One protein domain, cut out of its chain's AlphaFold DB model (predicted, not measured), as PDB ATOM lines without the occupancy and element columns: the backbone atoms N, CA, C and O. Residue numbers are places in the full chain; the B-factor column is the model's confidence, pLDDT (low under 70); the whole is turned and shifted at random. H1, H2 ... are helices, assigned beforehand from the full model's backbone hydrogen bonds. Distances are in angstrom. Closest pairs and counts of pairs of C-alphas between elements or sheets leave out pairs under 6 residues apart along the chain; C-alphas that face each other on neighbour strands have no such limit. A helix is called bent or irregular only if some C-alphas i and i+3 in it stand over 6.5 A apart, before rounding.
ATOM      1  N   ARG A   9     -52.025 -27.218   6.582       49.03
ATOM      2  CA  ARG A   9     -51.048 -26.315   7.203       49.03
ATOM      3  C   ARG A   9     -50.975 -26.411   8.738       49.03
ATOM      4  O   ARG A   9     -49.981 -25.991   9.324       49.03
ATOM      5  N   TRP A  10     -52.014 -26.937   9.395       46.62
ATOM      6  CA  TRP A  10     -52.015 -27.155  10.848       46.62
ATOM      7  C   TRP A  10     -51.207 -28.389  11.255       46.62
ATOM      8  O   TRP A  10     -50.572 -28.347  12.303       46.62
ATOM      9  N   GLY A  11     -51.175 -29.440  10.423       54.28
ATOM     10  CA  GLY A  11     -50.396 -30.654  10.692       54.28
ATOM     11  C   GLY A  11     -48.906 -30.347  10.813       54.28
ATOM     12  O   GLY A  11     -48.325 -30.558  11.872       54.28
ATOM     13  N   SER A  12     -48.338 -29.678   9.806       62.78
ATOM     14  CA  SER A  12     -46.910 -29.334   9.776       62.78
ATOM     15  C   SER A  12     -46.477 -28.364  10.881       62.78
ATOM     16  O   SER A  12     -45.331 -28.388  11.316       62.78
ATOM     17  N   LEU A  13     -47.364 -27.463  11.328       62.62
ATOM     18  CA  LEU A  13     -47.043 -26.517  12.403       62.62
ATOM     19  C   LEU A  13     -47.086 -27.195  13.777       62.62
ATOM     20  O   LEU A  13     -46.309 -26.846  14.662       62.62
ATOM     21  N   VAL A  14     -48.010 -28.140  13.960       62.34
ATOM     22  CA  VAL A  14     -48.140 -28.923  15.189       62.34
ATOM     23  C   VAL A  14     -47.012 -29.950  15.274       62.34
ATOM     24  O   VAL A  14     -46.365 -29.995  16.311       62.34
ATOM     25  N   GLU A  15     -46.692 -30.662  14.189       58.75
ATOM     26  CA  GLU A  15     -45.529 -31.561  14.097       58.75
ATOM     27  C   GLU A  15     -44.224 -30.828  14.392       58.75
ATOM     28  O   GLU A  15     -43.566 -31.176  15.363       58.75
ATOM     29  N   ARG A  16     -43.907 -29.731  13.684       68.38
ATOM     30  CA  ARG A  16     -42.681 -28.956  13.964       68.38
ATOM     31  C   ARG A  16     -42.627 -28.412  15.387       68.38
ATOM     32  O   ARG A  16     -41.548 -28.248  15.941       68.38
ATOM     33  N   ARG A  17     -43.776 -28.104  15.997       65.62
ATOM     34  CA  ARG A  17     -43.838 -27.658  17.397       65.62
ATOM     35  C   ARG A  17     -43.658 -28.800  18.384       65.62
ATOM     36  O   ARG A  17     -43.095 -28.563  19.444       65.62
ATOM     37  N   ILE A  18     -44.127 -30.000  18.066       62.81
ATOM     38  CA  ILE A  18     -43.914 -31.194  18.886       62.81
ATOM     39  C   ILE A  18     -42.486 -31.683  18.738       62.81
ATOM     40  O   ILE A  18     -41.899 -32.048  19.739       62.81
ATOM     41  N   GLU A  19     -41.912 -31.640  17.539       63.78
ATOM     42  CA  GLU A  19     -40.496 -31.911  17.309       63.78
ATOM     43  C   GLU A  19     -39.642 -30.889  18.061       63.78
ATOM     44  O   GLU A  19     -38.817 -31.279  18.877       63.78
ATOM     45  N   ALA A  20     -39.913 -29.588  17.920       68.88
ATOM     46  CA  ALA A  20     -39.225 -28.564  18.709       68.88
ATOM     47  C   ALA A  20     -39.412 -28.773  20.222       68.88
ATOM     48  O   ALA A  20     -38.491 -28.562  20.999       68.88
ATOM     49  N   TRP A  21     -40.584 -29.230  20.666       69.50
ATOM     50  CA  TRP A  21     -40.831 -29.546  22.072       69.50
ATOM     51  C   TRP A  21     -40.121 -30.831  22.533       69.50
ATOM     52  O   TRP A  21     -39.621 -30.880  23.654       69.50
ATOM     53  N   ALA A  22     -40.071 -31.872  21.706       62.75
ATOM     54  CA  ALA A  22     -39.490 -33.170  22.030       62.75
ATOM     55  C   ALA A  22     -37.958 -33.158  21.949       62.75
ATOM     56  O   ALA A  22     -37.316 -33.886  22.702       62.75
ATOM     57  N   PHE A  23     -37.389 -32.326  21.071       60.31
ATOM     58  CA  PHE A  23     -35.958 -32.298  20.768       60.31
ATOM     59  C   PHE A  23     -35.202 -31.078  21.324       60.31
ATOM     60  O   PHE A  23     -33.975 -31.130  21.367       60.31
ATOM     61  N   ASN A  24     -35.866 -30.014  21.802       64.69
ATOM     62  CA  ASN A  24     -35.151 -28.926  22.490       64.69
ATOM     63  C   ASN A  24     -34.693 -29.326  23.897       64.69
ATOM     64  O   ASN A  24     -35.360 -30.085  24.609       64.69
ATOM     65  N   LYS A  25     -33.557 -28.750  24.313       57.38
ATOM     66  CA  LYS A  25     -32.973 -28.960  25.639       57.38
ATOM     67  C   LYS A  25     -33.987 -28.577  26.733       57.38
ATOM     68  O   LYS A  25     -34.685 -27.564  26.604       57.38
ATOM     69  N   PRO A  26     -34.081 -29.352  27.828       48.91
ATOM     70  CA  PRO A  26     -34.912 -28.982  28.969       48.91
ATOM     71  C   PRO A  26     -34.415 -27.646  29.545       48.91
ATOM     72  O   PRO A  26     -33.371 -27.600  30.187       48.91
ATOM     73  N   GLY A  27     -35.145 -26.559  29.270       53.88
ATOM     74  CA  GLY A  27     -34.817 -25.198  29.718       53.88
ATOM     75  C   GLY A  27     -34.998 -24.098  28.666       53.88
ATOM     76  O   GLY A  27     -35.216 -22.954  29.039       53.88
ATOM     77  N   GLU A  28     -34.988 -24.418  27.368       55.84
ATOM     78  CA  GLU A  28     -35.104 -23.412  26.284       55.84
ATOM     79  C   GLU A  28     -36.549 -23.143  25.830       55.84
ATOM     80  O   GLU A  28     -36.804 -22.394  24.890       55.84
ATOM     81  N   CYS A  29     -37.528 -23.778  26.472       56.12
ATOM     82  CA  CYS A  29     -38.926 -23.728  26.068       56.12
ATOM     83  C   CYS A  29     -39.817 -23.371  27.263       56.12
ATOM     84  O   CYS A  29     -40.137 -24.247  28.062       56.12
ATOM     85  N   ASP A  30     -40.311 -22.127  27.314       61.03
ATOM     86  CA  ASP A  30     -41.292 -21.624  28.306       61.03
ATOM     87  C   ASP A  30     -42.694 -22.258  28.180       61.03
ATOM     88  O   ASP A  30     -43.668 -21.854  28.823       61.03
ATOM     89  N   TRP A  31     -42.834 -23.267  27.325       61.38
ATOM     90  CA  TRP A  31     -44.075 -23.998  27.155       61.38
ATOM     91  C   TRP A  31     -44.237 -24.937  28.350       61.38
ATOM     92  O   TRP A  31     -43.547 -25.951  28.457       61.38
ATOM     93  N   GLY A  32     -45.158 -24.582  29.249       69.31
ATOM     94  CA  GLY A  32     -45.588 -25.438  30.353       69.31
ATOM     95  C   GLY A  32     -45.994 -26.856  29.901       69.31
ATOM     96  O   GLY A  32     -46.028 -27.157  28.703       69.31
ATOM     97  N   PRO A  33     -46.304 -27.758  30.848       72.06
ATOM     98  CA  PRO A  33     -46.582 -29.160  30.542       72.06
ATOM     99  C   PRO A  33     -47.649 -29.292  29.449       72.06
ATOM    100  O   PRO A  33     -48.685 -28.622  29.498       72.06
ATOM    101  N   ILE A  34     -47.397 -30.153  28.454       74.06
ATOM    102  CA  ILE A  34     -48.386 -30.419  27.408       74.06
ATOM    103  C   ILE A  34     -49.642 -30.970  28.088       74.06
ATOM    104  O   ILE A  34     -49.554 -31.950  28.832       74.06
ATOM    105  N   PRO A  35     -50.827 -30.390  27.836       80.56
ATOM    106  CA  PRO A  35     -52.054 -30.954  28.365       80.56
ATOM    107  C   PRO A  35     -52.231 -32.373  27.815       80.56
ATOM    108  O   PRO A  35     -52.194 -32.579  26.604       80.56
ATOM    109  N   LEU A  36     -52.481 -33.347  28.698       73.94
ATOM    110  CA  LEU A  36     -52.644 -34.772  28.359       73.94
ATOM    111  C   LEU A  36     -53.592 -35.024  27.177       73.94
ATOM    112  O   LEU A  36     -53.379 -35.944  26.398       73.94
ATOM    113  N   ASN A  37     -54.620 -34.189  27.016       77.94
ATOM    114  CA  ASN A  37     -55.580 -34.286  25.915       77.94
ATOM    115  C   ASN A  37     -54.939 -34.049  24.538       77.94
ATOM    116  O   ASN A  37     -55.380 -34.635  23.554       77.94
ATOM    117  N   LEU A  38     -53.916 -33.195  24.464       76.81
ATOM    118  CA  LEU A  38     -53.177 -32.945  23.233       76.81
ATOM    119  C   LEU A  38     -52.249 -34.120  22.920       76.81
ATOM    120  O   LEU A  38     -52.219 -34.571  21.783       76.81
ATOM    121  N   LEU A  39     -51.558 -34.670  23.923       76.06
ATOM    122  CA  LEU A  39     -50.717 -35.851  23.721       76.06
ATOM    123  C   LEU A  39     -51.549 -37.070  23.287       76.06
ATOM    124  O   LEU A  39     -51.194 -37.758  22.336       76.06
ATOM    125  N   ASP A  40     -52.702 -37.278  23.928       76.31
ATOM    126  CA  ASP A  40     -53.667 -38.321  23.565       76.31
ATOM    127  C   ASP A  40     -54.180 -38.123  22.132       76.31
ATOM    128  O   ASP A  40     -54.235 -39.072  21.358       76.31
ATOM    129  N   PHE A  41     -54.475 -36.881  21.729       82.38
ATOM    130  CA  PHE A  41     -54.871 -36.561  20.355       82.38
ATOM    131  C   PHE A  41     -53.782 -36.910  19.329       82.38
ATOM    132  O   PHE A  41     -54.089 -37.486  18.284       82.38
ATOM    133  N   LEU A  42     -52.522 -36.591  19.624       78.44
ATOM    134  CA  LEU A  42     -51.391 -36.812  18.720       78.44
ATOM    135  C   LEU A  42     -51.077 -38.296  18.545       78.44
ATOM    136  O   LEU A  42     -50.948 -38.767  17.415       78.44
ATOM    137  N   VAL A  43     -51.057 -39.043  19.651       75.81
ATOM    138  CA  VAL A  43     -50.914 -40.503  19.630       75.81
ATOM    139  C   VAL A  43     -52.116 -41.140  18.923       75.81
ATOM    140  O   VAL A  43     -51.960 -42.056  18.119       75.81
ATOM    141  N   HIS A  44     -53.332 -40.634  19.152       80.69
ATOM    142  CA  HIS A  44     -54.541 -41.156  18.513       80.69
ATOM    143  C   HIS A  44     -54.544 -40.964  16.995       80.69
ATOM    144  O   HIS A  44     -55.060 -41.821  16.279       80.69
ATOM    145  N   ARG A  45     -53.996 -39.848  16.511       83.19
ATOM    146  CA  ARG A  45     -53.894 -39.528  15.083       83.19
ATOM    147  C   ARG A  45     -52.660 -40.131  14.411       83.19
ATOM    148  O   ARG A  45     -52.480 -39.878  13.229       83.19
ATOM    149  N   GLN A  46     -51.857 -40.914  15.141       78.25
ATOM    150  CA  GLN A  46     -50.576 -41.459  14.671       78.25
ATOM    151  C   GLN A  46     -49.598 -40.374  14.193       78.25
ATOM    152  O   GLN A  46     -48.700 -40.650  13.411       78.25
ATOM    153  N   VAL A  47     -49.764 -39.138  14.676       78.94
ATOM    154  CA  VAL A  47     -48.858 -38.019  14.362       78.94
ATOM    155  C   VAL A  47     -47.528 -38.205  15.093       78.94
ATOM    156  O   VAL A  47     -46.490 -37.732  14.655       78.94
ATOM    157  N   VAL A  48     -47.556 -38.909  16.227       77.56
ATOM    158  CA  VAL A  48     -46.373 -39.229  17.025       77.56
ATOM    159  C   VAL A  48     -46.437 -40.702  17.392       77.56
ATOM    160  O   VAL A  48     -47.459 -41.167  17.909       77.56
ATOM    161  N   GLU A  49     -45.344 -41.430  17.159       77.25
ATOM    162  CA  GLU A  49     -45.231 -42.800  17.648       77.25
ATOM    163  C   GLU A  49     -45.332 -42.828  19.187       77.25
ATOM    164  O   GLU A  49     -44.682 -42.021  19.865       77.25
ATOM    165  N   PRO A  50     -46.121 -43.748  19.773       74.00
ATOM    166  CA  PRO A  50     -46.298 -43.854  21.223       74.00
ATOM    167  C   PRO A  50     -44.975 -43.896  22.003       74.00
ATOM    168  O   PRO A  50     -44.873 -43.326  23.088       74.00
ATOM    169  N   GLN A  51     -43.950 -44.527  21.430       72.38
ATOM    170  CA  GLN A  51     -42.607 -44.664  21.986       72.38
ATOM    171  C   GLN A  51     -41.926 -43.301  22.176       72.38
ATOM    172  O   GLN A  51     -41.305 -43.060  23.215       72.38
ATOM    173  N   ASN A  52     -42.104 -42.375  21.232       77.44
ATOM    174  CA  ASN A  52     -41.520 -41.034  21.292       77.44
ATOM    175  C   ASN A  52     -42.218 -40.177  22.352       77.44
ATOM    176  O   ASN A  52     -41.562 -39.468  23.114       77.44
ATOM    177  N   ALA A  53     -43.543 -40.305  22.472       76.44
ATOM    178  CA  ALA A  53     -44.317 -39.630  23.514       76.44
ATOM    179  C   ALA A  53     -43.937 -40.115  24.928       76.44
ATOM    180  O   ALA A  53     -43.757 -39.306  25.839       76.44
ATOM    181  N   VAL A  54     -43.760 -41.430  25.102       74.75
ATOM    182  CA  VAL A  54     -43.292 -42.059  26.350       74.75
ATOM    183  C   VAL A  54     -41.882 -41.586  26.705       74.75
ATOM    184  O   VAL A  54     -41.636 -41.184  27.842       74.75
ATOM    185  N   THR A  55     -40.974 -41.566  25.728       75.94
ATOM    186  CA  THR A  55     -39.580 -41.138  25.921       75.94
ATOM    187  C   THR A  55     -39.497 -39.663  26.312       75.94
ATOM    188  O   THR A  55     -38.784 -39.315  27.253       75.94
ATOM    189  N   ALA A  56     -40.280 -38.797  25.662       77.25
ATOM    190  CA  ALA A  56     -40.310 -37.369  25.962       77.25
ATOM    191  C   ALA A  56     -40.861 -37.064  27.369       77.25
ATOM    192  O   ALA A  56     -40.324 -36.207  28.072       77.25
ATOM    193  N   LEU A  57     -41.899 -37.782  27.818       78.62
ATOM    194  CA  LEU A  57     -42.428 -37.639  29.180       78.62
ATOM    195  C   LEU A  57     -41.457 -38.168  30.242       78.62
ATOM    196  O   LEU A  57     -41.275 -37.530  31.282       78.62
ATOM    197  N   ALA A  58     -40.801 -39.299  29.968       72.38
ATOM    198  CA  ALA A  58     -39.795 -39.877  30.854       72.38
ATOM    199  C   ALA A  58     -38.579 -38.950  31.013       72.38
ATOM    200  O   ALA A  58     -38.124 -38.726  32.134       72.38
ATOM    201  N   ALA A  59     -38.108 -38.337  29.921       75.75
ATOM    202  CA  ALA A  59     -37.003 -37.375  29.939       75.75
ATOM    203  C   ALA A  59     -37.289 -36.135  30.805       75.75
ATOM    204  O   ALA A  59     -36.363 -35.492  31.293       75.75
ATOM    205  N   ARG A  60     -38.570 -35.814  31.027       80.38
ATOM    206  CA  ARG A  60     -39.023 -34.664  31.824       80.38
ATOM    207  C   ARG A  60     -39.491 -35.033  33.233       80.38
ATOM    208  O   ARG A  60     -39.968 -34.163  33.955       80.38
ATOM    209  N   GLY A  61     -39.381 -36.303  33.632       86.06
ATOM    210  CA  GLY A  61     -39.800 -36.769  34.957       86.06
ATOM    211  C   GLY A  61     -41.314 -36.719  35.203       86.06
ATOM    212  O   GLY A  61     -41.748 -36.704  36.353       86.06
ATOM    213  N   GLN A  62     -42.132 -36.696  34.145       86.81
ATOM    214  CA  GLN A  62     -43.596 -36.650  34.235       86.81
ATOM    215  C   GLN A  62     -44.192 -38.063  34.387       86.81
ATOM    216  O   GLN A  62     -44.848 -38.599  33.491       86.81
ATOM    217  N   PHE A  63     -43.898 -38.714  35.518       75.31
ATOM    218  CA  PHE A  63     -44.244 -40.124  35.752       75.31
ATOM    219  C   PHE A  63     -45.743 -40.379  35.957       75.31
ATOM    220  O   PHE A  63     -46.230 -41.458  35.621       75.31
ATOM    221  N   GLU A  64     -46.495 -39.419  36.498       81.19
ATOM    222  CA  GLU A  64     -47.937 -39.590  36.716       81.19
ATOM    223  C   GLU A  64     -48.710 -39.522  35.392       81.19
ATOM    224  O   GLU A  64     -49.598 -40.335  35.131       81.19
ATOM    225  N   GLU A  65     -48.303 -38.626  34.496       81.06
ATOM    226  CA  GLU A  65     -48.790 -38.543  33.122       81.06
ATOM    227  C   GLU A  65     -48.482 -39.822  32.338       81.06
ATOM    228  O   GLU A  65     -49.342 -40.321  31.604       81.06
ATOM    229  N   LEU A  66     -47.291 -40.395  32.549       80.50
ATOM    230  CA  LEU A  66     -46.871 -41.651  31.935       80.50
ATOM    231  C   LEU A  66     -47.787 -42.818  32.328       80.50
ATOM    232  O   LEU A  66     -48.267 -43.535  31.454       80.50
ATOM    233  N   LYS A  67     -48.106 -42.963  33.623       79.94
ATOM    234  CA  LYS A  67     -49.031 -44.000  34.123       79.94
ATOM    235  C   LYS A  67     -50.431 -43.860  33.524       79.94
ATOM    236  O   LYS A  67     -51.087 -44.851  33.196       79.94
ATOM    237  N   VAL A  68     -50.914 -42.624  33.373       85.38
ATOM    238  CA  VAL A  68     -52.225 -42.355  32.762       85.38
ATOM    239  C   VAL A  68     -52.234 -42.765  31.288       85.38
ATOM    240  O   VAL A  68     -53.211 -43.372  30.832       85.38
ATOM    241  N   LEU A  69     -51.161 -42.466  30.552       81.56
ATOM    242  CA  LEU A  69     -50.994 -42.861  29.152       81.56
ATOM    243  C   LEU A  69     -50.865 -44.369  28.981       81.56
ATOM    244  O   LEU A  69     -51.584 -44.935  28.160       81.56
ATOM    245  N   GLU A  70     -50.041 -45.025  29.794       83.75
ATOM    246  CA  GLU A  70     -49.886 -46.480  29.805       83.75
ATOM    247  C   GLU A  70     -51.242 -47.165  30.014       83.75
ATOM    248  O   GLU A  70     -51.664 -47.994  29.207       83.75
ATOM    249  N   GLY A  71     -52.008 -46.735  31.022       85.25
ATOM    250  CA  GLY A  71     -53.335 -47.288  31.283       85.25
ATOM    251  C   GLY A  71     -54.327 -47.085  30.130       85.25
ATOM    252  O   GLY A  71     -55.180 -47.941  29.887       85.25
ATOM    253  N   ARG A  72     -54.266 -45.961  29.401       83.06
ATOM    254  CA  ARG A  72     -55.113 -45.732  28.211       83.06
ATOM    255  C   ARG A  72     -54.666 -46.581  27.024       83.06
ATOM    256  O   ARG A  72     -55.523 -47.165  26.359       83.06
ATOM    257  N   TYR A  73     -53.361 -46.679  26.789       81.88
ATOM    258  CA  TYR A  73     -52.795 -47.450  25.690       81.88
ATOM    259  C   TYR A  73     -53.077 -48.944  25.859       81.88
ATOM    260  O   TYR A  73     -53.617 -49.566  24.946       81.88
ATOM    261  N   LEU A  74     -52.846 -49.495  27.056       75.81
ATOM    262  CA  LEU A  74     -53.150 -50.892  27.378       75.81
ATOM    263  C   LEU A  74     -54.636 -51.219  27.192       75.81
ATOM    264  O   LEU A  74     -54.971 -52.236  26.588       75.81
ATOM    265  N   ARG A  75     -55.549 -50.338  27.631       84.25
ATOM    266  CA  ARG A  75     -56.995 -50.516  27.390       84.25
ATOM    267  C   ARG A  75     -57.330 -50.570  25.901       84.25
ATOM    268  O   ARG A  75     -58.165 -51.371  25.492       84.25
ATOM    269  N   ARG A  76     -56.695 -49.732  25.082       81.69
ATOM    270  CA  ARG A  76     -56.939 -49.714  23.636       81.69
ATOM    271  C   ARG A  76     -56.338 -50.933  22.939       81.69
ATOM    272  O   ARG A  76     -57.014 -51.522  22.104       81.69
ATOM    273  N   ALA A  77     -55.125 -51.330  23.315       74.50
ATOM    274  CA  ALA A  77     -54.493 -52.553  22.832       74.50
ATOM    275  C   ALA A  77     -55.364 -53.782  23.142       74.50
ATOM    276  O   ALA A  77     -55.597 -54.595  22.255       74.50
ATOM    277  N   ALA A  78     -55.946 -53.856  24.344       83.06
ATOM    278  CA  ALA A  78     -56.887 -54.914  24.711       83.06
ATOM    279  C   ALA A  78     -58.148 -54.928  23.825       83.06
ATOM    280  O   ALA A  78     -58.569 -55.994  23.387       83.06
ATOM    281  N   ILE A  79     -58.727 -53.762  23.507       91.19
ATOM    282  CA  ILE A  79     -59.890 -53.664  22.600       91.19
ATOM    283  C   ILE A  79     -59.530 -54.125  21.181       91.19
ATOM    284  O   ILE A  79     -60.325 -54.808  20.537       91.19
ATOM    285  N   LEU A  80     -58.353 -53.748  20.676       87.19
ATOM    286  CA  LEU A  80     -57.898 -54.160  19.346       87.19
ATOM    287  C   LEU A  80     -57.641 -55.668  19.287       87.19
ATOM    288  O   LEU A  80     -58.115 -56.319  18.361       87.19
ATOM    289  N   LEU A  81     -56.983 -56.225  20.306       87.81
ATOM    290  CA  LEU A  81     -56.755 -57.663  20.427       87.81
ATOM    291  C   LEU A  81     -58.081 -58.435  20.499       87.81
ATOM    292  O   LEU A  81     -58.246 -59.456  19.839       87.81
ATOM    293  N   GLN A  82     -59.060 -57.924  21.250       95.12
ATOM    294  CA  GLN A  82     -60.386 -58.531  21.333       95.12
ATOM    295  C   GLN A  82     -61.106 -58.529  19.978       95.12
ATOM    296  O   GLN A  82     -61.736 -59.520  19.620       95.12
ATOM    297  N   ARG A  83     -61.008 -57.441  19.205       94.31
ATOM    298  CA  ARG A  83     -61.576 -57.386  17.847       94.31
ATOM    299  C   ARG A  83     -60.889 -58.357  16.897       94.31
ATOM    300  O   ARG A  83     -61.569 -58.989  16.103       94.31
ATOM    301  N   GLN A  84     -59.570 -58.490  16.997       93.38
ATOM    302  CA  GLN A  84     -58.825 -59.465  16.209       93.38
ATOM    303  C   GLN A  84     -59.292 -60.893  16.521       93.38
ATOM    304  O   GLN A  84     -59.591 -61.648  15.606       93.38
ATOM    305  N   GLN A  85     -59.460 -61.231  17.802       93.81
ATOM    306  CA  GLN A  85     -59.993 -62.536  18.205       93.81
ATOM    307  C   GLN A  85     -61.413 -62.781  17.681       93.81
ATOM    308  O   GLN A  85     -61.735 -63.905  17.312       93.81
ATOM    309  N   GLN A  86     -62.261 -61.750  17.630       95.62
ATOM    310  CA  GLN A  86     -63.598 -61.864  17.036       95.62
ATOM    311  C   GLN A  86     -63.522 -62.151  15.530       95.62
ATOM    312  O   GLN A  86     -64.194 -63.061  15.058       95.62
ATOM    313  N   GLN A  87     -62.651 -61.452  14.799       95.81
ATOM    314  CA  GLN A  87     -62.443 -61.685  13.363       95.81
ATOM    315  C   GLN A  87     -61.887 -63.081  13.056       95.81
ATOM    316  O   GLN A  87     -62.169 -63.634  12.000       95.81
ATOM    317  N   GLU A  88     -61.109 -63.669  13.967       95.00
ATOM    318  CA  GLU A  88     -60.614 -65.045  13.828       95.00
ATOM    319  C   GLU A  88     -61.690 -66.101  14.133       95.00
ATOM    320  O   GLU A  88     -61.610 -67.221  13.625       95.00
ATOM    321  N   GLN A  89     -62.702 -65.761  14.939       96.62
ATOM    322  CA  GLN A  89     -63.801 -66.665  15.293       96.62
ATOM    323  C   GLN A  89     -64.910 -66.699  14.238       96.62
ATOM    324  O   GLN A  89     -65.437 -67.776  13.968       96.62
ATOM    325  N   GLU A  90     -65.220 -65.570  13.594       96.88
ATOM    326  CA  GLU A  90     -66.245 -65.481  12.539       96.88
ATOM    327  C   GLU A  90     -66.125 -66.572  11.448       96.88
ATOM    328  O   GLU A  90     -67.102 -67.295  11.237       96.88
ATOM    329  N   PRO A  91     -64.961 -66.808  10.807       94.75
ATOM    330  CA  PRO A  91     -64.855 -67.839   9.771       94.75
ATOM    331  C   PRO A  91     -65.023 -69.262  10.321       94.75
ATOM    332  O   PRO A  91     -65.537 -70.133   9.622       94.75
ATOM    333  N   GLN A  92     -64.635 -69.514  11.579       94.19
ATOM    334  CA  GLN A  92     -64.821 -70.827  12.208       94.19
ATOM    335  C   GLN A  92     -66.295 -71.105  12.517       94.19
ATOM    336  O   GLN A  92     -66.745 -72.248  12.406       94.19
ATOM    337  N   GLU A  93     -67.047 -70.078  12.910       95.44
ATOM    338  CA  GLU A  93     -68.487 -70.187  13.131       95.44
ATOM    339  C   GLU A  93     -69.242 -70.375  11.810       95.44
ATOM    340  O   GLU A  93     -70.148 -71.207  11.745       95.44
ATOM    341  N   GLU A  94     -68.847 -69.673  10.744       95.69
ATOM    342  CA  GLU A  94     -69.418 -69.859   9.404       95.69
ATOM    343  C   GLU A  94     -69.165 -71.272   8.858       95.69
ATOM    344  O   GLU A  94     -70.082 -71.907   8.326       95.69
ATOM    345  N   GLU A  95     -67.955 -71.813   9.037       95.75
ATOM    346  CA  GLU A  95     -67.619 -73.172   8.602       95.75
ATOM    347  C   GLU A  95     -68.409 -74.232   9.391       95.75
ATOM    348  O   GLU A  95     -68.934 -75.188   8.811       95.75
TER     349      GLU A  95
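What this domain is: This is residues 9 to 95 of the 316 residues of an uncharacterized protein of Chromera velia CCMP2878 (UniProt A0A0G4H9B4). A long helix, H4, runs out of a small helical head as a free arm, residues 74 to 95. In the head, the short helices H2 and H3 fold back on each other, H3 packs on residues 63 to 66 of H4, and H1 is loosely placed near H3. The printed part has 87 residues with four named helices, in the order H1, H2, H3, H4, and no named strand; the class is all helix. The whole is loose, with a radius of gyration of the C-alphas of 17.3 A, and spans 62 by 32 by 17 A.

How they stand to each other: H4, residues 63 to 95, touches H3, residues 50 to 59, with residues 63 to 66 alone; the closest C-alphas, of Leu 57 and Leu 66, are 6.6 A apart. This helical hairpin has a shallow tilt of 17 degrees, opposite ways. H3 only just touches H2, residues 36 to 44, with 3 pairs of C-alphas within 8 A, the closest those of Val 43 and Pro 50 at 5.9 A. They too form a helical hairpin, opposite ways at a shallow tilt of 33 degrees, only just short of steep. H2 and H4 are close but not clearly touching; their closest C-alphas, of Leu 36 and Glu 65, are 7.2 A apart. H1, residues 9 to 23, is close to H3 but not clearly touching, the closest C-alphas being those of Ala 22 and Ala 56 at 5.8 A; H1 is apart from H2 and H4. In H2 and H3 every O i to N i+4 pair is within hydrogen-bond range; in H1 10 of 11 are, in H4 27 of 29.

Where its parts are: H4 is 48.7 A long, from C-alpha 63 at (-44.244, -40.124, 35.752) to C-alpha 95 at (-67.619, -73.172, 8.602), and only just irregular: C-alphas 88 and 91 are 6.50 A apart. H1, 21.2 A long, begins at C-alpha 9 at (-51.048, -26.315, 7.203). H3 measures 14.3 A and H2 11.9 A.

The domain as a whole: The two C-alphas farthest apart, of Glu 28 and Glu 95, are 62.0 A apart. The printed part has no cut. The link from H1 to H2 is long, with 12 residues; the other two are tight. Residues 9 to 32 have pLDDT under 70; the mean of the printed part is 76.7.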